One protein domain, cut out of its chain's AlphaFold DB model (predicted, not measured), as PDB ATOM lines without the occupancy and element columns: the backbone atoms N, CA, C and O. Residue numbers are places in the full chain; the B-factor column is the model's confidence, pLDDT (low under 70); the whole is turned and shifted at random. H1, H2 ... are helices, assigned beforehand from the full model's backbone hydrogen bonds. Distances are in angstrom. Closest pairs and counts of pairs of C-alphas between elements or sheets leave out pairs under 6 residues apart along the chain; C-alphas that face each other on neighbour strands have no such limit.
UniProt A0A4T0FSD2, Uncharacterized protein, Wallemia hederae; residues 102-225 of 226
ATOM      1  N   ASP A 102     -44.596  41.288 -27.372       50.59
ATOM      2  CA  ASP A 102     -45.706  42.228 -27.221       50.59
ATOM      3  C   ASP A 102     -45.480  43.198 -26.056       50.59
ATOM      4  O   ASP A 102     -45.772  44.385 -26.186       50.59
ATOM      5  N   VAL A 103     -44.896  42.751 -24.940       49.25
ATOM      6  CA  VAL A 103     -44.479  43.635 -23.837       49.25
ATOM      7  C   VAL A 103     -43.383  44.597 -24.307       49.25
ATOM      8  O   VAL A 103     -43.531  45.806 -24.140       49.25
ATOM      9  N   CYS A 104     -42.331  44.116 -24.974       47.88
ATOM     10  CA  CYS A 104     -41.268  44.966 -25.526       47.88
ATOM     11  C   CYS A 104     -41.806  46.036 -26.498       47.88
ATOM     12  O   CYS A 104     -41.345  47.181 -26.482       47.88
ATOM     13  N   ILE A 105     -42.795  45.689 -27.326       51.97
ATOM     14  CA  ILE A 105     -43.406  46.606 -28.300       51.97
ATOM     15  C   ILE A 105     -44.397  47.579 -27.641       51.97
ATOM     16  O   ILE A 105     -44.516  48.716 -28.103       51.97
ATOM     17  N   ASN A 106     -45.076  47.170 -26.563       47.16
ATOM     18  CA  ASN A 106     -46.139  47.950 -25.918       47.16
ATOM     19  C   ASN A 106     -45.708  48.734 -24.666       47.16
ATOM     20  O   ASN A 106     -46.474  49.567 -24.190       47.16
ATOM     21  N   MET A 107     -44.499  48.531 -24.123       45.81
ATOM     22  CA  MET A 107     -44.053  49.243 -22.911       45.81
ATOM     23  C   MET A 107     -43.684  50.721 -23.108       45.81
ATOM     24  O   MET A 107     -43.441  51.417 -22.123       45.81
ATOM     25  N   LYS A 108     -43.699  51.241 -24.339       44.41
ATOM     26  CA  LYS A 108     -43.741  52.685 -24.624       44.41
ATOM     27  C   LYS A 108     -44.633  52.920 -25.843       44.41
ATOM     28  O   LYS A 108     -44.784  52.017 -26.658       44.41
ATOM     29  N   GLN A 109     -45.182  54.133 -25.982       42.06
ATOM     30  CA  GLN A 109     -46.055  54.558 -27.095       42.06
ATOM     31  C   GLN A 109     -45.543  54.168 -28.498       42.06
ATOM     32  O   GLN A 109     -46.323  54.011 -29.422       42.06
ATOM     33  N   SER A 110     -44.264  53.873 -28.663       46.12
ATOM     34  CA  SER A 110     -43.755  53.008 -29.724       46.12
ATOM     35  C   SER A 110     -42.586  52.239 -29.121       46.12
ATOM     36  O   SER A 110     -41.606  52.880 -28.744       46.12
ATOM     37  N   GLY A 111     -42.693  50.916 -28.933       56.19
ATOM     38  CA  GLY A 111     -41.645  50.089 -28.312       56.19
ATOM     39  C   GLY A 111     -40.225  50.523 -28.689       56.19
ATOM     40  O   GLY A 111     -39.984  50.967 -29.810       56.19
ATOM     41  N   GLY A 112     -39.287  50.479 -27.741       67.69
ATOM     42  CA  GLY A 112     -37.943  51.028 -27.958       67.69
ATOM     43  C   GLY A 112     -37.264  50.448 -29.206       67.69
ATOM     44  O   GLY A 112     -37.587  49.348 -29.637       67.69
ATOM     45  N   CYS A 113     -36.292  51.159 -29.780       76.50
ATOM     46  CA  CYS A 113     -35.519  50.685 -30.938       76.50
ATOM     47  C   CYS A 113     -34.981  49.244 -30.737       76.50
ATOM     48  O   CYS A 113     -35.095  48.388 -31.617       76.50
ATOM     49  N   PHE A 114     -34.544  48.930 -29.511       79.12
ATOM     50  CA  PHE A 114     -34.159  47.579 -29.098       79.12
ATOM     51  C   PHE A 114     -35.287  46.538 -29.202       79.12
ATOM     52  O   PHE A 114     -35.010  45.397 -29.542       79.12
ATOM     53  N   ALA A 115     -36.549  46.887 -28.945       74.31
ATOM     54  CA  ALA A 115     -37.678  45.954 -29.022       74.31
ATOM     55  C   ALA A 115     -37.900  45.433 -30.449       74.31
ATOM     56  O   ALA A 115     -38.143  44.244 -30.648       74.31
ATOM     57  N   TYR A 116     -37.778  46.316 -31.442       75.75
ATOM     58  CA  TYR A 116     -37.882  45.943 -32.852       75.75
ATOM     59  C   TYR A 116     -36.704  45.079 -33.291       75.75
ATOM     60  O   TYR A 116     -36.901  44.057 -33.948       75.75
ATOM     61  N   TYR A 117     -35.495  45.442 -32.862       83.00
ATOM     62  CA  TYR A 117     -34.319  44.601 -33.050       83.00
ATOM     63  C   TYR A 117     -34.489  43.220 -32.403       83.00
ATOM     64  O   TYR A 117     -34.245  42.203 -33.050       83.00
ATOM     65  N   PHE A 118     -34.949  43.176 -31.154       81.81
ATOM     66  CA  PHE A 118     -35.158  41.947 -30.402       81.81
ATOM     67  C   PHE A 118     -36.139  41.030 -31.120       81.81
ATOM     68  O   PHE A 118     -35.815  39.869 -31.335       81.81
ATOM     69  N   LYS A 119     -37.291  41.556 -31.558       78.00
ATOM     70  CA  LYS A 119     -38.269  40.793 -32.343       78.00
ATOM     71  C   LYS A 119     -37.650  40.218 -33.620       78.00
ATOM     72  O   LYS A 119     -37.825  39.037 -33.895       78.00
ATOM     73  N   HIS A 120     -36.898  41.028 -34.359       82.19
ATOM     74  CA  HIS A 120     -36.257  40.591 -35.596       82.19
ATOM     75  C   HIS A 120     -35.229  39.470 -35.363       82.19
ATOM     76  O   HIS A 120     -35.252  38.462 -36.060       82.19
ATOM     77  N   GLN A 121     -34.352  39.600 -34.359       84.31
ATOM     78  CA  GLN A 121     -33.379  38.545 -34.034       84.31
ATOM     79  C   GLN A 121     -34.056  37.262 -33.567       84.31
ATOM     80  O   GLN A 121     -33.682  36.170 -33.971       84.31
ATOM     81  N   CYS A 122     -35.083  37.411 -32.745       79.69
ATOM     82  CA  CYS A 122     -35.912  36.325 -32.275       79.69
ATOM     83  C   CYS A 122     -36.534  35.506 -33.424       79.69
ATOM     84  O   CYS A 122     -36.542  34.279 -33.362       79.69
ATOM     85  N   GLU A 123     -37.029  36.163 -34.476       80.12
ATOM     86  CA  GLU A 123     -37.572  35.499 -35.668       80.12
ATOM     87  C   GLU A 123     -36.472  34.828 -36.503       80.12
ATOM     88  O   GLU A 123     -36.638  33.680 -36.910       80.12
ATOM     89  N   GLN A 124     -35.331  35.496 -36.696       83.81
ATOM     90  CA  GLN A 124     -34.197  34.931 -37.437       83.81
ATOM     91  C   GLN A 124     -33.602  33.702 -36.742       83.81
ATOM     92  O   GLN A 124     -33.457  32.648 -37.353       83.81
ATOM     93  N   TRP A 125     -33.303  33.802 -35.447       86.44
ATOM     94  CA  TRP A 125     -32.626  32.738 -34.703       86.44
ATOM     95  C   TRP A 125     -33.528  31.541 -34.417       86.44
ATOM     96  O   TRP A 125     -33.024  30.461 -34.145       86.44
ATOM     97  N   ARG A 126     -34.855  31.697 -34.512       79.94
ATOM     98  CA  ARG A 126     -35.797  30.569 -34.464       79.94
ATOM     99  C   ARG A 126     -35.662  29.621 -35.648       79.94
ATOM    100  O   ARG A 126     -35.994  28.451 -35.504       79.94
ATOM    101  N   ALA A 127     -35.231  30.131 -36.797       82.69
ATOM    102  CA  ALA A 127     -34.992  29.321 -37.984       82.69
ATOM    103  C   ALA A 127     -33.602  28.658 -37.972       82.69
ATOM    104  O   ALA A 127     -33.319  27.824 -38.827       82.69
ATOM    105  N   GLU A 128     -32.733  29.018 -37.023       88.00
ATOM    106  CA  GLU A 128     -31.368  28.505 -36.909       88.00
ATOM    107  C   GLU A 128     -31.233  27.501 -35.753       88.00
ATOM    108  O   GLU A 128     -31.960  27.553 -34.760       88.00
ATOM    109  N   HIS A 129     -30.250  26.599 -35.846       91.62
ATOM    110  CA  HIS A 129     -29.909  25.715 -34.730       91.62
ATOM    111  C   HIS A 129     -29.352  26.530 -33.546       91.62
ATOM    112  O   HIS A 129     -28.409  27.307 -33.744       91.62
ATOM    113  N   PRO A 130     -29.864  26.343 -32.312       90.50
ATOM    114  CA  PRO A 130     -29.445  27.122 -31.145       90.50
ATOM    115  C   PRO A 130     -27.937  27.141 -30.887       90.50
ATOM    116  O   PRO A 130     -27.384  28.194 -30.578       90.50
ATOM    117  N   GLU A 131     -27.259  26.007 -31.071       91.69
ATOM    118  CA  GLU A 131     -25.804  25.893 -30.917       91.69
ATOM    119  C   GLU A 131     -25.045  26.831 -31.860       91.69
ATOM    120  O   GLU A 131     -24.092  27.497 -31.453       91.69
ATOM    121  N   LEU A 132     -25.503  26.945 -33.112       91.56
ATOM    122  CA  LEU A 132     -24.900  27.835 -34.100       91.56
ATOM    123  C   LEU A 132     -25.129  29.298 -33.729       91.56
ATOM    124  O   LEU A 132     -24.214  30.109 -33.849       91.56
ATOM    125  N   VAL A 133     -26.331  29.638 -33.258       91.31
ATOM    126  CA  VAL A 133     -26.664  30.999 -32.818       91.31
ATOM    127  C   VAL A 133     -25.784  31.402 -31.638       91.31
ATOM    128  O   VAL A 133     -25.117  32.437 -31.690       91.31
ATOM    129  N   ILE A 134     -25.740  30.569 -30.596       91.25
ATOM    130  CA  ILE A 134     -24.941  30.810 -29.392       91.25
ATOM    131  C   ILE A 134     -23.457  30.901 -29.758       91.25
ATOM    132  O   ILE A 134     -22.793  31.869 -29.387       91.25
ATOM    133  N   GLY A 135     -22.952  29.957 -30.557       90.19
ATOM    134  CA  GLY A 135     -21.564  29.937 -31.005       90.19
ATOM    135  C   GLY A 135     -21.174  31.178 -31.811       90.19
ATOM    136  O   GLY A 135     -20.138  31.781 -31.534       90.19
ATOM    137  N   LYS A 136     -22.006  31.615 -32.768       90.81
ATOM    138  CA  LYS A 136     -21.777  32.850 -33.545       90.81
ATOM    139  C   LYS A 136     -21.694  34.078 -32.640       90.81
ATOM    140  O   LYS A 136     -20.846  34.938 -32.863       90.81
ATOM    141  N   ILE A 137     -22.573  34.167 -31.641       90.12
ATOM    142  CA  ILE A 137     -22.608  35.305 -30.717       90.12
ATOM    143  C   ILE A 137     -21.367  35.299 -29.829       90.12
ATOM    144  O   ILE A 137     -20.683  36.313 -29.777       90.12
ATOM    145  N   LEU A 138     -21.022  34.170 -29.205       90.62
ATOM    146  CA  LEU A 138     -19.841  34.069 -28.342       90.62
ATOM    147  C   LEU A 138     -18.543  34.407 -29.086       90.62
ATOM    148  O   LEU A 138     -17.738  35.172 -28.571       90.62
ATOM    149  N   ARG A 139     -18.375  33.926 -30.327       89.25
ATOM    150  CA  ARG A 139     -17.193  34.235 -31.159       89.25
ATOM    151  C   ARG A 139     -17.059  35.711 -31.535       89.25
ATOM    152  O   ARG A 139     -15.978  36.139 -31.914       89.25
ATOM    153  N   SER A 140     -18.154  36.470 -31.497       87.00
ATOM    154  CA  SER A 140     -18.149  37.900 -31.834       87.00
ATOM    155  C   SER A 140     -17.798  38.809 -30.652       87.00
ATOM    156  O   SER A 140     -17.757  40.028 -30.816       87.00
ATOM    157  N   LEU A 141     -17.589  38.237 -29.464       87.12
ATOM    158  CA  LEU A 141     -17.334  38.965 -28.225       87.12
ATOM    159  C   LEU A 141     -15.867  38.867 -27.814       87.12
ATOM    160  O   LEU A 141     -15.137  37.987 -28.267       87.12
ATOM    161  N   SER A 142     -15.453  39.768 -26.919       88.88
ATOM    162  CA  SER A 142     -14.178  39.627 -26.216       88.88
ATOM    163  C   SER A 142     -14.179  38.339 -25.385       88.88
ATOM    164  O   SER A 142     -15.236  37.874 -24.958       88.88
ATOM    165  N   GLU A 143     -13.004  37.771 -25.125       88.38
ATOM    166  CA  GLU A 143     -12.870  36.514 -24.375       88.38
ATOM    167  C   GLU A 143     -13.562  36.577 -23.000       88.38
ATOM    168  O   GLU A 143     -14.345  35.693 -22.647       88.38
ATOM    169  N   ASN A 144     -13.380  37.682 -22.272       89.06
ATOM    170  CA  ASN A 144     -14.019  37.903 -20.974       89.06
ATOM    171  C   ASN A 144     -15.549  38.019 -21.076       89.06
ATOM    172  O   ASN A 144     -16.272  37.456 -20.251       89.06
ATOM    173  N   ASP A 145     -16.070  38.728 -22.081       87.50
ATOM    174  CA  ASP A 145     -17.518  38.858 -22.283       87.50
ATOM    175  C   ASP A 145     -18.150  37.535 -22.725       87.50
ATOM    176  O   ASP A 145     -19.258  37.202 -22.296       87.50
ATOM    177  N   ALA A 146     -17.438  36.764 -23.550       89.06
ATOM    178  CA  ALA A 146     -17.850  35.440 -23.986       89.06
ATOM    179  C   ALA A 146     -17.922  34.467 -22.802       89.06
ATOM    180  O   ALA A 146     -18.946  33.806 -22.632       89.06
ATOM    181  N   LEU A 147     -16.902  34.430 -21.936       88.62
ATOM    182  CA  LEU A 147     -16.904  33.617 -20.712       88.62
ATOM    183  C   LEU A 147     -18.059  34.008 -19.778       88.62
ATOM    184  O   LEU A 147     -18.829  33.153 -19.334       88.62
ATOM    185  N   ASN A 148     -18.242  35.309 -19.542       88.19
ATOM    186  CA  ASN A 148     -19.330  35.827 -18.712       88.19
ATOM    187  C   ASN A 148     -20.720  35.489 -19.261       88.19
ATOM    188  O   ASN A 148     -21.646  35.221 -18.489       88.19
ATOM    189  N   LEU A 149     -20.888  35.517 -20.585       88.88
ATOM    190  CA  LEU A 149     -22.131  35.136 -21.241       88.88
ATOM    191  C   LEU A 149     -22.347  33.620 -21.183       88.88
ATOM    192  O   LEU A 149     -23.442  33.191 -20.827       88.88
ATOM    193  N   ALA A 150     -21.318  32.821 -21.467       89.06
ATOM    194  CA  ALA A 150     -21.384  31.362 -21.452       89.06
ATOM    195  C   ALA A 150     -21.818  30.820 -20.081       89.06
ATOM    196  O   ALA A 150     -22.690  29.956 -20.024       89.06
ATOM    197  N   MET A 151     -21.327  31.401 -18.978       88.06
ATOM    198  CA  MET A 151     -21.747  31.039 -17.614       88.06
ATOM    199  C   MET A 151     -23.243  31.268 -17.332       88.06
ATOM    200  O   MET A 151     -23.793  30.706 -16.385       88.06
ATOM    201  N   ARG A 152     -23.921  32.112 -18.121       83.31
ATOM    202  CA  ARG A 152     -25.352  32.424 -17.958       83.31
ATOM    203  C   ARG A 152     -26.259  31.550 -18.823       83.31
ATOM    204  O   ARG A 152     -27.469  31.549 -18.597       83.31
ATOM    205  N   ILE A 153     -25.700  30.845 -19.805       88.00
ATOM    206  CA  ILE A 153     -26.444  29.987 -20.730       88.00
ATOM    207  C   ILE A 153     -26.633  28.621 -20.077       88.00
ATOM    208  O   ILE A 153     -25.677  27.994 -19.625       88.00
ATOM    209  N   LYS A 154     -27.877  28.143 -20.018       87.62
ATOM    210  CA  LYS A 154     -28.167  26.831 -19.435       87.62
ATOM    211  C   LYS A 154     -27.912  25.730 -20.466       87.62
ATOM    212  O   LYS A 154     -28.167  25.958 -21.646       87.62
ATOM    213  N   PRO A 155     -27.549  24.502 -20.052       86.38
ATOM    214  CA  PRO A 155     -27.361  23.383 -20.982       86.38
ATOM    215  C   PRO A 155     -28.564  23.144 -21.910       86.38
ATOM    216  O   PRO A 155     -28.403  22.872 -23.092       86.38
ATOM    217  N   HIS A 156     -29.788  23.328 -21.405       86.88
ATOM    218  CA  HIS A 156     -31.002  23.158 -22.207       86.88
ATOM    219  C   HIS A 156     -31.158  24.208 -23.326       86.88
ATOM    220  O   HIS A 156     -31.781  23.917 -24.348       86.88
ATOM    221  N   ASP A 157     -30.554  25.396 -23.187       86.19
ATOM    222  CA  ASP A 157     -30.646  26.461 -24.194       86.19
ATOM    223  C   ASP A 157     -29.960  26.087 -25.520       86.19
ATOM    224  O   ASP A 157     -30.337  26.623 -26.560       86.19
ATOM    225  N   TYR A 158     -29.022  25.132 -25.507       86.81
ATOM    226  CA  TYR A 158     -28.384  24.581 -26.713       86.81
ATOM    227  C   TYR A 158     -29.313  23.663 -27.523       86.81
ATOM    228  O   TYR A 158     -29.103  23.466 -28.714       86.81
ATOM    229  N   THR A 159     -30.390  23.157 -26.915       85.81
ATOM    230  CA  THR A 159     -31.441  22.406 -27.629       85.81
ATOM    231  C   THR A 159     -32.610  23.301 -28.026       85.81
ATOM    232  O   THR A 159     -33.181  23.159 -29.107       85.81
ATOM    233  N   ARG A 160     -32.961  24.258 -27.161       85.44
ATOM    234  CA  ARG A 160     -34.014  25.243 -27.395       85.44
ATOM    235  C   ARG A 160     -33.745  26.480 -26.551       85.44
ATOM    236  O   ARG A 160     -33.897  26.443 -25.334       85.44
ATOM    237  N   ILE A 161     -33.435  27.594 -27.208       83.12
ATOM    238  CA  ILE A 161     -33.153  28.859 -26.523       83.12
ATOM    239  C   ILE A 161     -34.399  29.318 -25.756       83.12
ATOM    240  O   ILE A 161     -35.453  29.584 -26.347       83.12
ATOM    241  N   SER A 162     -34.284  29.433 -24.434       81.31
ATOM    242  CA  SER A 162     -35.345  29.991 -23.600       81.31
ATOM    243  C   SER A 162     -35.560  31.483 -23.896       81.31
ATOM    244  O   SER A 162     -34.616  32.186 -24.271       81.31
ATOM    245  N   PRO A 163     -36.775  32.028 -23.699       72.69
ATOM    246  CA  PRO A 163     -37.033  33.451 -23.924       72.69
ATOM    247  C   PRO A 163     -36.106  34.380 -23.120       72.69
ATOM    248  O   PRO A 163     -35.730  35.451 -23.595       72.69
ATOM    249  N   GLN A 164     -35.696  33.962 -21.919       75.50
ATOM    250  CA  GLN A 164     -34.750  34.701 -21.085       75.50
ATOM    251  C   GLN A 164     -33.351  34.715 -21.709       75.50
ATOM    252  O   GLN A 164     -32.763  35.787 -21.847       75.50
ATOM    253  N   THR A 165     -32.840  33.554 -22.128       83.50
ATOM    254  CA  THR A 165     -31.528  33.449 -22.782       83.50
ATOM    255  C   THR A 165     -31.518  34.201 -24.110       83.50
ATOM    256  O   THR A 165     -30.588  34.957 -24.375       83.50
ATOM    257  N   MET A 166     -32.598  34.124 -24.887       83.00
ATOM    258  CA  MET A 166     -32.782  34.888 -26.124       83.00
ATOM    259  C   MET A 166     -32.636  36.400 -25.896       83.00
ATOM    260  O   MET A 166     -31.937  37.089 -26.640       83.00
ATOM    261  N   MET A 167     -33.254  36.923 -24.834       80.75
ATOM    262  CA  MET A 167     -33.156  38.339 -24.475       80.75
ATOM    263  C   MET A 167     -31.743  38.739 -24.049       80.75
ATOM    264  O   MET A 167     -31.273  39.811 -24.432       80.75
ATOM    265  N   VAL A 168     -31.045  37.879 -23.304       84.50
ATOM    266  CA  VAL A 168     -29.644  38.112 -22.923       84.50
ATOM    267  C   VAL A 168     -28.743  38.134 -24.161       84.50
ATOM    268  O   VAL A 168     -27.991  39.089 -24.342       84.50
ATOM    269  N   LEU A 169     -28.863  37.138 -25.042       88.25
ATOM    270  CA  LEU A 169     -28.101  37.034 -26.290       88.25
ATOM    271  C   LEU A 169     -28.319  38.257 -27.191       88.25
ATOM    272  O   LEU A 169     -27.363  38.875 -27.666       88.25
ATOM    273  N   ALA A 170     -29.579  38.659 -27.381       87.06
ATOM    274  CA  ALA A 170     -29.918  39.847 -28.150       87.06
ATOM    275  C   ALA A 170     -29.383  41.125 -27.495       87.06
ATOM    276  O   ALA A 170     -28.842  41.977 -28.194       87.06
ATOM    277  N   GLY A 171     -29.485  41.257 -26.170       85.69
ATOM    278  CA  GLY A 171     -28.974  42.410 -25.428       85.69
ATOM    279  C   GLY A 171     -27.459  42.571 -25.550       85.69
ATOM    280  O   GLY A 171     -26.979  43.676 -25.793       85.69
ATOM    281  N   VAL A 172     -26.704  41.476 -25.447       87.31
ATOM    282  CA  VAL A 172     -25.247  41.494 -25.630       87.31
ATOM    283  C   VAL A 172     -24.892  41.889 -27.062       87.31
ATOM    284  O   VAL A 172     -24.120  42.824 -27.274       87.31
ATOM    285  N   ARG A 173     -25.540  41.271 -28.054       85.94
ATOM    286  CA  ARG A 173     -25.307  41.612 -29.460       85.94
ATOM    287  C   ARG A 173     -25.713  43.056 -29.784       85.94
ATOM    288  O   ARG A 173     -25.041  43.727 -30.556       85.94
ATOM    289  N   TRP A 174     -26.761  43.580 -29.153       87.69
ATOM    290  CA  TRP A 174     -27.183  44.972 -29.320       87.69
ATOM    291  C   TRP A 174     -26.111  45.978 -28.897       87.69
ATOM    292  O   TRP A 174     -25.970  47.023 -29.533       87.69
ATOM    293  N   LYS A 175     -25.326  45.679 -27.855       85.12
ATOM    294  CA  LYS A 175     -24.247  46.570 -27.403       85.12
ATOM    295  C   LYS A 175     -23.184  46.753 -28.486       85.12
ATOM    296  O   LYS A 175     -22.801  47.891 -28.744       85.12
ATOM    297  N   VAL A 176     -22.823  45.675 -29.182       84.12
ATOM    298  CA  VAL A 176     -21.777  45.670 -30.223       84.12
ATOM    299  C   VAL A 176     -22.267  46.062 -31.622       84.12
ATOM    300  O   VAL A 176     -21.456  46.330 -32.503       84.12
ATOM    301  N   ILE A 177     -23.583  46.127 -31.858       84.75
ATOM    302  CA  ILE A 177     -24.115  46.522 -33.169       84.75
ATOM    303  C   ILE A 177     -23.758  47.986 -33.497       84.75
ATOM    304  O   ILE A 177     -23.989  48.869 -32.658       84.75
ATOM    305  N   PRO A 178     -23.281  48.273 -34.730       87.38
ATOM    306  CA  PRO A 178     -22.963  49.629 -35.169       87.38
ATOM    307  C   PRO A 178     -24.156  50.585 -35.087       87.38
ATOM    308  O   PRO A 178     -25.292  50.217 -35.401       87.38
ATOM    309  N   SER A 179     -23.895  51.852 -34.761       87.31
ATOM    310  CA  SER A 179     -24.926  52.896 -34.661       87.31
ATOM    311  C   SER A 179     -25.758  53.049 -35.939       87.31
ATOM    312  O   SER A 179     -26.964  53.264 -35.856       87.31
ATOM    313  N   SER A 180     -25.158  52.847 -37.115       87.69
ATOM    314  CA  SER A 180     -25.859  52.878 -38.407       87.69
ATOM    315  C   SER A 180     -26.927  51.786 -38.535       87.69
ATOM    316  O   SER A 180     -27.994  52.018 -39.100       87.69
ATOM    317  N   GLN A 181     -26.695  50.596 -37.975       83.00
ATOM    318  CA  GLN A 181     -27.717  49.552 -37.921       83.00
ATOM    319  C   GLN A 181     -28.785  49.866 -36.872       83.00
ATOM    320  O   GLN A 181     -29.964  49.646 -37.133       83.00
ATOM    321  N   LYS A 182     -28.403  50.434 -35.719       85.50
ATOM    322  CA  LYS A 182     -29.366  50.890 -34.700       85.50
ATOM    323  C   LYS A 182     -30.320  51.948 -35.266       85.50
ATOM    324  O   LYS A 182     -31.519  51.876 -35.015       85.50
ATOM    325  N   GLN A 183     -29.824  52.862 -36.103       85.81
ATOM    326  CA  GLN A 183     -30.648  53.855 -36.802       85.81
ATOM    327  C   GLN A 183     -31.701  53.220 -37.720       85.81
ATOM    328  O   GLN A 183     -32.818  53.721 -37.774       85.81
ATOM    329  N   LYS A 184     -31.410  52.091 -38.382       86.06
ATOM    330  CA  LYS A 184     -32.411  51.382 -39.207       86.06
ATOM    331  C   LYS A 184     -33.600  50.897 -38.376       86.06
ATOM    332  O   LYS A 184     -34.744  51.026 -38.800       86.06
ATOM    333  N   TYR A 185     -33.343  50.373 -37.177       83.31
ATOM    334  CA  TYR A 185     -34.408  49.953 -36.261       83.31
ATOM    335  C   TYR A 185     -35.179  51.146 -35.684       83.31
ATOM    336  O   TYR A 185     -36.379  51.036 -35.436       83.31
ATOM    337  N   ASP A 186     -34.525  52.300 -35.527       81.00
ATOM    338  CA  ASP A 186     -35.192  53.528 -35.097       81.00
ATOM    339  C   ASP A 186     -36.082  54.128 -36.199       81.00
ATOM    340  O   ASP A 186     -37.226  54.502 -35.946       81.00
ATOM    341  N   GLN A 187     -35.615  54.117 -37.449       79.94
ATOM    342  CA  GLN A 187     -36.417  54.477 -38.622       79.94
ATOM    343  C   GLN A 187     -37.620  53.543 -38.784       79.94
ATOM    344  O   GLN A 187     -38.740  54.005 -39.006       79.94
ATOM    345  N   LEU A 188     -37.419  52.233 -38.608       75.12
ATOM    346  CA  LEU A 188     -38.504  51.256 -38.624       75.12
ATOM    347  C   LEU A 188     -39.533  51.562 -37.529       75.12
ATOM    348  O   LEU A 188     -40.727  51.652 -37.822       75.12
ATOM    349  N   ARG A 189     -39.079  51.806 -36.292       76.38
ATOM    350  CA  ARG A 189     -39.941  52.234 -35.181       76.38
ATOM    351  C   ARG A 189     -40.759  53.469 -35.553       76.38
ATOM    352  O   ARG A 189     -41.971  53.475 -35.337       76.38
ATOM    353  N   HIS A 190     -40.114  54.491 -36.112       72.62
ATOM    354  CA  HIS A 190     -40.773  55.733 -36.503       72.62
ATOM    355  C   HIS A 190     -41.813  55.506 -37.610       72.62
ATOM    356  O   HIS A 190     -42.948  55.955 -37.484       72.62
ATOM    357  N   SER A 191     -41.486  54.723 -38.644       70.00
ATOM    358  CA  SER A 191     -42.421  54.398 -39.732       70.00
ATOM    359  C   SER A 191     -43.675  53.662 -39.239       70.00
ATOM    360  O   SER A 191     -44.793  53.977 -39.646       70.00
ATOM    361  N   ILE A 192     -43.509  52.726 -38.299       67.00
ATOM    362  CA  ILE A 192     -44.614  51.973 -37.697       67.00
ATOM    363  C   ILE A 192     -45.466  52.887 -36.819       67.00
ATOM    364  O   ILE A 192     -46.691  52.780 -36.834       67.00
ATOM    365  N   TRP A 193     -44.839  53.802 -36.077       68.25
ATOM    366  CA  TRP A 193     -45.552  54.809 -35.299       68.25
ATOM    367  C   TRP A 193     -46.410  55.714 -36.188       68.25
ATOM    368  O   TRP A 193     -47.609  55.835 -35.938       68.25
ATOM    369  N   MET A 194     -45.841  56.263 -37.264       65.62
ATOM    370  CA  MET A 194     -46.579  57.098 -38.217       65.62
ATOM    371  C   MET A 194     -47.747  56.331 -38.853       65.62
ATOM    372  O   MET A 194     -48.861  56.848 -38.933       65.62
ATOM    373  N   ARG A 195     -47.543  55.053 -39.209       62.75
ATOM    374  CA  ARG A 195     -48.616  54.188 -39.722       62.75
ATOM    375  C   ARG A 195     -49.731  53.977 -38.693       62.75
ATOM    376  O   ARG A 195     -50.900  54.052 -39.054       62.75
ATOM    377  N   ARG A 196     -49.398  53.750 -37.419       62.00
ATOM    378  CA  ARG A 196     -50.390  53.609 -36.334       62.00
ATOM    379  C   ARG A 196     -51.179  54.893 -36.102       62.00
ATOM    380  O   ARG A 196     -52.378  54.807 -35.879       62.00
ATOM    381  N   GLN A 197     -50.534  56.057 -36.175       58.84
ATOM    382  CA  GLN A 197     -51.228  57.343 -36.067       58.84
ATOM    383  C   GLN A 197     -52.176  57.601 -37.245       58.84
ATOM    384  O   GLN A 197     -53.228  58.197 -37.052       58.84
ATOM    385  N   SER A 198     -51.822  57.138 -38.449       55.41
ATOM    386  CA  SER A 198     -52.676  57.264 -39.637       55.41
ATOM    387  C   SER A 198     -53.878  56.310 -39.651       55.41
ATOM    388  O   SER A 198     -54.782  56.469 -40.468       55.41
ATOM    389  N   GLN A 199     -53.896  55.303 -38.771       45.69
ATOM    390  CA  GLN A 199     -55.048  54.421 -38.603       45.69
ATOM    391  C   GLN A 199     -56.078  55.095 -37.687       45.69
ATOM    392  O   GLN A 199     -55.689  55.730 -36.705       45.69
ATOM    393  N   PRO A 200     -57.388  54.960 -37.967       41.69
ATOM    394  CA  PRO A 200     -58.412  55.487 -37.076       41.69
ATOM    395  C   PRO A 200     -58.188  54.926 -35.663       41.69
ATOM    396  O   PRO A 200     -57.873  53.737 -35.534       41.69
ATOM    397  N   PRO A 201     -58.315  55.752 -34.606       43.28
ATOM    398  CA  PRO A 201     -58.067  55.316 -33.240       43.28
ATOM    399  C   PRO A 201     -58.903  54.068 -32.970       43.28
ATOM    400  O   PRO A 201     -60.123  54.085 -33.131       43.28
ATOM    401  N   PHE A 202     -58.237  52.964 -32.618       39.03
ATOM    402  CA  PHE A 202     -58.892  51.692 -32.342       39.03
ATOM    403  C   PHE A 202     -59.992  51.908 -31.295       39.03
ATOM    404  O   PHE A 202     -59.713  52.033 -30.104       39.03
ATOM    405  N   ALA A 203     -61.256  51.928 -31.730       31.75
ATOM    406  CA  ALA A 203     -62.410  52.219 -30.877       31.75
ATOM    407  C   ALA A 203     -62.624  51.176 -29.760       31.75
ATOM    408  O   ALA A 203     -63.456  51.375 -28.876       31.75
ATOM    409  N   ARG A 204     -61.888  50.055 -29.771       32.88
ATOM    410  CA  ARG A 204     -61.938  49.020 -28.732       32.88
ATOM    411  C   ARG A 204     -60.577  48.367 -28.512       32.88
ATOM    412  O   ARG A 204     -60.375  47.211 -28.853       32.88
ATOM    413  N   LEU A 205     -59.671  49.071 -27.840       35.06
ATOM    414  CA  LEU A 205     -58.496  48.458 -27.210       35.06
ATOM    415  C   LEU A 205     -58.894  47.794 -25.873       35.06
ATOM    416  O   LEU A 205     -58.331  48.063 -24.816       35.06
ATOM    417  N   ARG A 206     -59.918  46.932 -25.898       33.34
ATOM    418  CA  ARG A 206     -60.185  45.975 -24.814       33.34
ATOM    419  C   ARG A 206     -59.378  44.714 -25.104       33.34
ATOM    420  O   ARG A 206     -59.983  43.715 -25.430       33.34
ATOM    421  N   GLU A 207     -58.049  44.795 -25.059       34.25
ATOM    422  CA  GLU A 207     -57.116  43.648 -25.032       34.25
ATOM    423  C   GLU A 207     -55.694  44.151 -25.311       34.25
ATOM    424  O   GLU A 207     -55.241  44.157 -26.444       34.25
ATOM    425  N   LEU A 208     -55.016  44.669 -24.284       35.41
ATOM    426  CA  LEU A 208     -53.612  44.363 -23.945       35.41
ATOM    427  C   LEU A 208     -53.158  45.301 -22.818       35.41
ATOM    428  O   LEU A 208     -52.304  46.169 -22.966       35.41
ATOM    429  N   ILE A 209     -53.741  45.125 -21.637       34.41
ATOM    430  CA  ILE A 209     -53.136  45.639 -20.411       34.41
ATOM    431  C   ILE A 209     -52.456  44.438 -19.750       34.41
ATOM    432  O   ILE A 209     -53.025  43.778 -18.882       34.41
ATOM    433  N   ILE A 210     -51.237  44.114 -20.193       38.84
ATOM    434  CA  ILE A 210     -50.384  43.118 -19.526       38.84
ATOM    435  C   ILE A 210     -49.814  43.785 -18.265       38.84
ATOM    436  O   ILE A 210     -48.682  44.258 -18.226       38.84
ATOM    437  N   ARG A 211     -50.645  43.872 -17.219       35.38
ATOM    438  CA  ARG A 211     -50.326  44.527 -15.935       35.38
ATOM    439  C   ARG A 211     -49.202  43.838 -15.146       35.38
ATOM    440  O   ARG A 211     -48.643  44.457 -14.250       35.38
ATOM    441  N   SER A 212     -48.848  42.595 -15.476       37.94
ATOM    442  CA  SER A 212     -47.878  41.782 -14.723       37.94
ATOM    443  C   SER A 212     -46.509  41.603 -15.398       37.94
ATOM    444  O   SER A 212     -45.546  41.279 -14.712       37.94
ATOM    445  N   GLY A 213     -46.384  41.835 -16.710       39.06
ATOM    446  CA  GLY A 213     -45.115  41.674 -17.444       39.06
ATOM    447  C   GLY A 213     -44.176  42.881 -17.331       39.06
ATOM    448  O   GLY A 213     -42.956  42.742 -17.399       39.06
ATOM    449  N   ALA A 214     -44.746  44.063 -17.099       44.47
ATOM    450  CA  ALA A 214     -44.030  45.333 -17.087       44.47
ATOM    451  C   ALA A 214     -42.985  45.460 -15.962       44.47
ATOM    452  O   ALA A 214     -41.894  45.990 -16.166       44.47
ATOM    453  N   THR A 215     -43.298  44.972 -14.762       45.56
ATOM    454  CA  THR A 215     -42.442  45.115 -13.573       45.56
ATOM    455  C   THR A 215     -41.248  44.164 -13.599       45.56
ATOM    456  O   THR A 215     -40.120  44.590 -13.340       45.56
ATOM    457  N   THR A 216     -41.456  42.899 -13.976       44.56
ATOM    458  CA  THR A 216     -40.372  41.915 -14.139       44.56
ATOM    459  C   THR A 216     -39.426  42.317 -15.272       44.56
ATOM    460  O   THR A 216     -38.208  42.215 -15.119       44.56
ATOM    461  N   PHE A 217     -39.964  42.855 -16.369       47.94
ATOM    462  CA  PHE A 217     -39.174  43.362 -17.489       47.94
ATOM    463  C   PHE A 217     -38.367  44.616 -17.131       47.94
ATOM    464  O   PHE A 217     -37.164  44.639 -17.369       47.94
ATOM    465  N   ASN A 218     -38.969  45.624 -16.488       48.16
ATOM    466  CA  ASN A 218     -38.235  46.817 -16.042       48.16
ATOM    467  C   ASN A 218     -37.077  46.462 -15.097       48.16
ATOM    468  O   ASN A 218     -36.021  47.090 -15.150       48.16
ATOM    469  N   SER A 219     -37.250  45.434 -14.260       51.69
ATOM    470  CA  SER A 219     -36.164  44.905 -13.432       51.69
ATOM    471  C   SER A 219     -35.050  44.274 -14.276       51.69
ATOM    472  O   SER A 219     -33.876  44.522 -14.014       51.69
ATOM    473  N   LEU A 220     -35.395  43.501 -15.310       44.53
ATOM    474  CA  LEU A 220     -34.435  42.868 -16.222       44.53
ATOM    475  C   LEU A 220     -33.676  43.883 -17.090       44.53
ATOM    476  O   LEU A 220     -32.458  43.793 -17.191       44.53
ATOM    477  N   VAL A 221     -34.364  44.874 -17.655       47.28
ATOM    478  CA  VAL A 221     -33.761  45.951 -18.458       47.28
ATOM    479  C   VAL A 221     -32.812  46.803 -17.617       47.28
ATOM    480  O   VAL A 221     -31.653  46.972 -17.994       47.28
ATOM    481  N   ARG A 222     -33.237  47.225 -16.414       52.69
ATOM    482  CA  ARG A 222     -32.359  47.947 -15.475       52.69
ATOM    483  C   ARG A 222     -31.128  47.134 -15.083       52.69
ATOM    484  O   ARG A 222     -30.037  47.686 -15.034       52.69
ATOM    485  N   LYS A 223     -31.275  45.824 -14.842       48.22
ATOM    486  CA  LYS A 223     -30.140  44.931 -14.534       48.22
ATOM    487  C   LYS A 223     -29.141  44.801 -15.686       48.22
ATOM    488  O   LYS A 223     -27.986  44.476 -15.440       48.22
ATOM    489  N   LEU A 224     -29.573  45.022 -16.926       43.41
ATOM    490  CA  LEU A 224     -28.722  44.943 -18.117       43.41
ATOM    491  C   LEU A 224     -28.096  46.296 -18.512       43.41
ATOM    492  O   LEU A 224     -27.233  46.313 -19.401       43.41
ATOM    493  N   GLY A 225     -28.485  47.389 -17.840       36.81
ATOM    494  CA  GLY A 225     -28.031  48.755 -18.120       36.81
ATOM    495  C   GLY A 225     -28.547  49.304 -19.452       36.81
ATOM    496  O   GLY A 225     -27.814  50.020 -20.132       36.81
TER     497      GLY A 225
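This is residues 102 to 225 of the 226 residues of an uncharacterized protein of Wallemia hederae (UniProt A0A4T0FSD2). Two helices, H2 and H6, cross in the middle; the hairpin of H3 and H4, with little H5, makes one end, and long H7 lies across the beginning of H2. The loop after H7, residues 199 to 212, folds back to H8, which touches no helix; residues 197 to 207, of which 197 and 198 belong to H7, stand free. The 124 printed residues hold eight named helices, H1 to H8 in chain order, and no named strand: all helix. The whole is only just compact, close to loose, with a radius of gyration of the C-alphas of 16.3 A and spans of 50 by 33 by 29 A.

H1, residues 102 to 106, only just touches H2, residues 113 to 126, with 3 pairs of C-alphas within 8 A, the closest Cys 104 and Ala 115, 5.1 A. H3, residues 130 to 139, and H4, residues 143 to 150, form a hairpin at a shallow tilt of 24 degrees; C-alphas 138 and 146 are closest, 5.0 A. H5, residues 155 to 158, touches H3, C-alphas 158 and 131 closest at 5.1 A. H6, residues 163 to 176, touches H2 at a steep tilt of 61 degrees, opposite ways, C-alphas 170 and 118 closest at 6.1 A. H7, residues 179 to 198, touches H2 with residues 182 to 189 alone, about perpendicular at 77 degrees, C-alphas 186 and 113 closest at 5.0 A. H8, residues 213 to 224, is apart from H2. Every O i to N i+4 pair is within hydrogen-bond range in H1, H2, H3, H4, H7 and H8, and 9 of 10 in H6; H5 is too short for one.

H1 begins at C-alpha 102, (-45.706, 42.228, -27.221), and H8 ends at C-alpha 224, (-28.722, 44.943, -18.117). From first to last C-alpha H2 measures 20.4 A, H6 20.5 A and H7 28.5 A.

The printed part has no cut. The link from H7 to H8 is long, 14 residues. Residues 102 to 112 and 192 to 225 have pLDDT under 70.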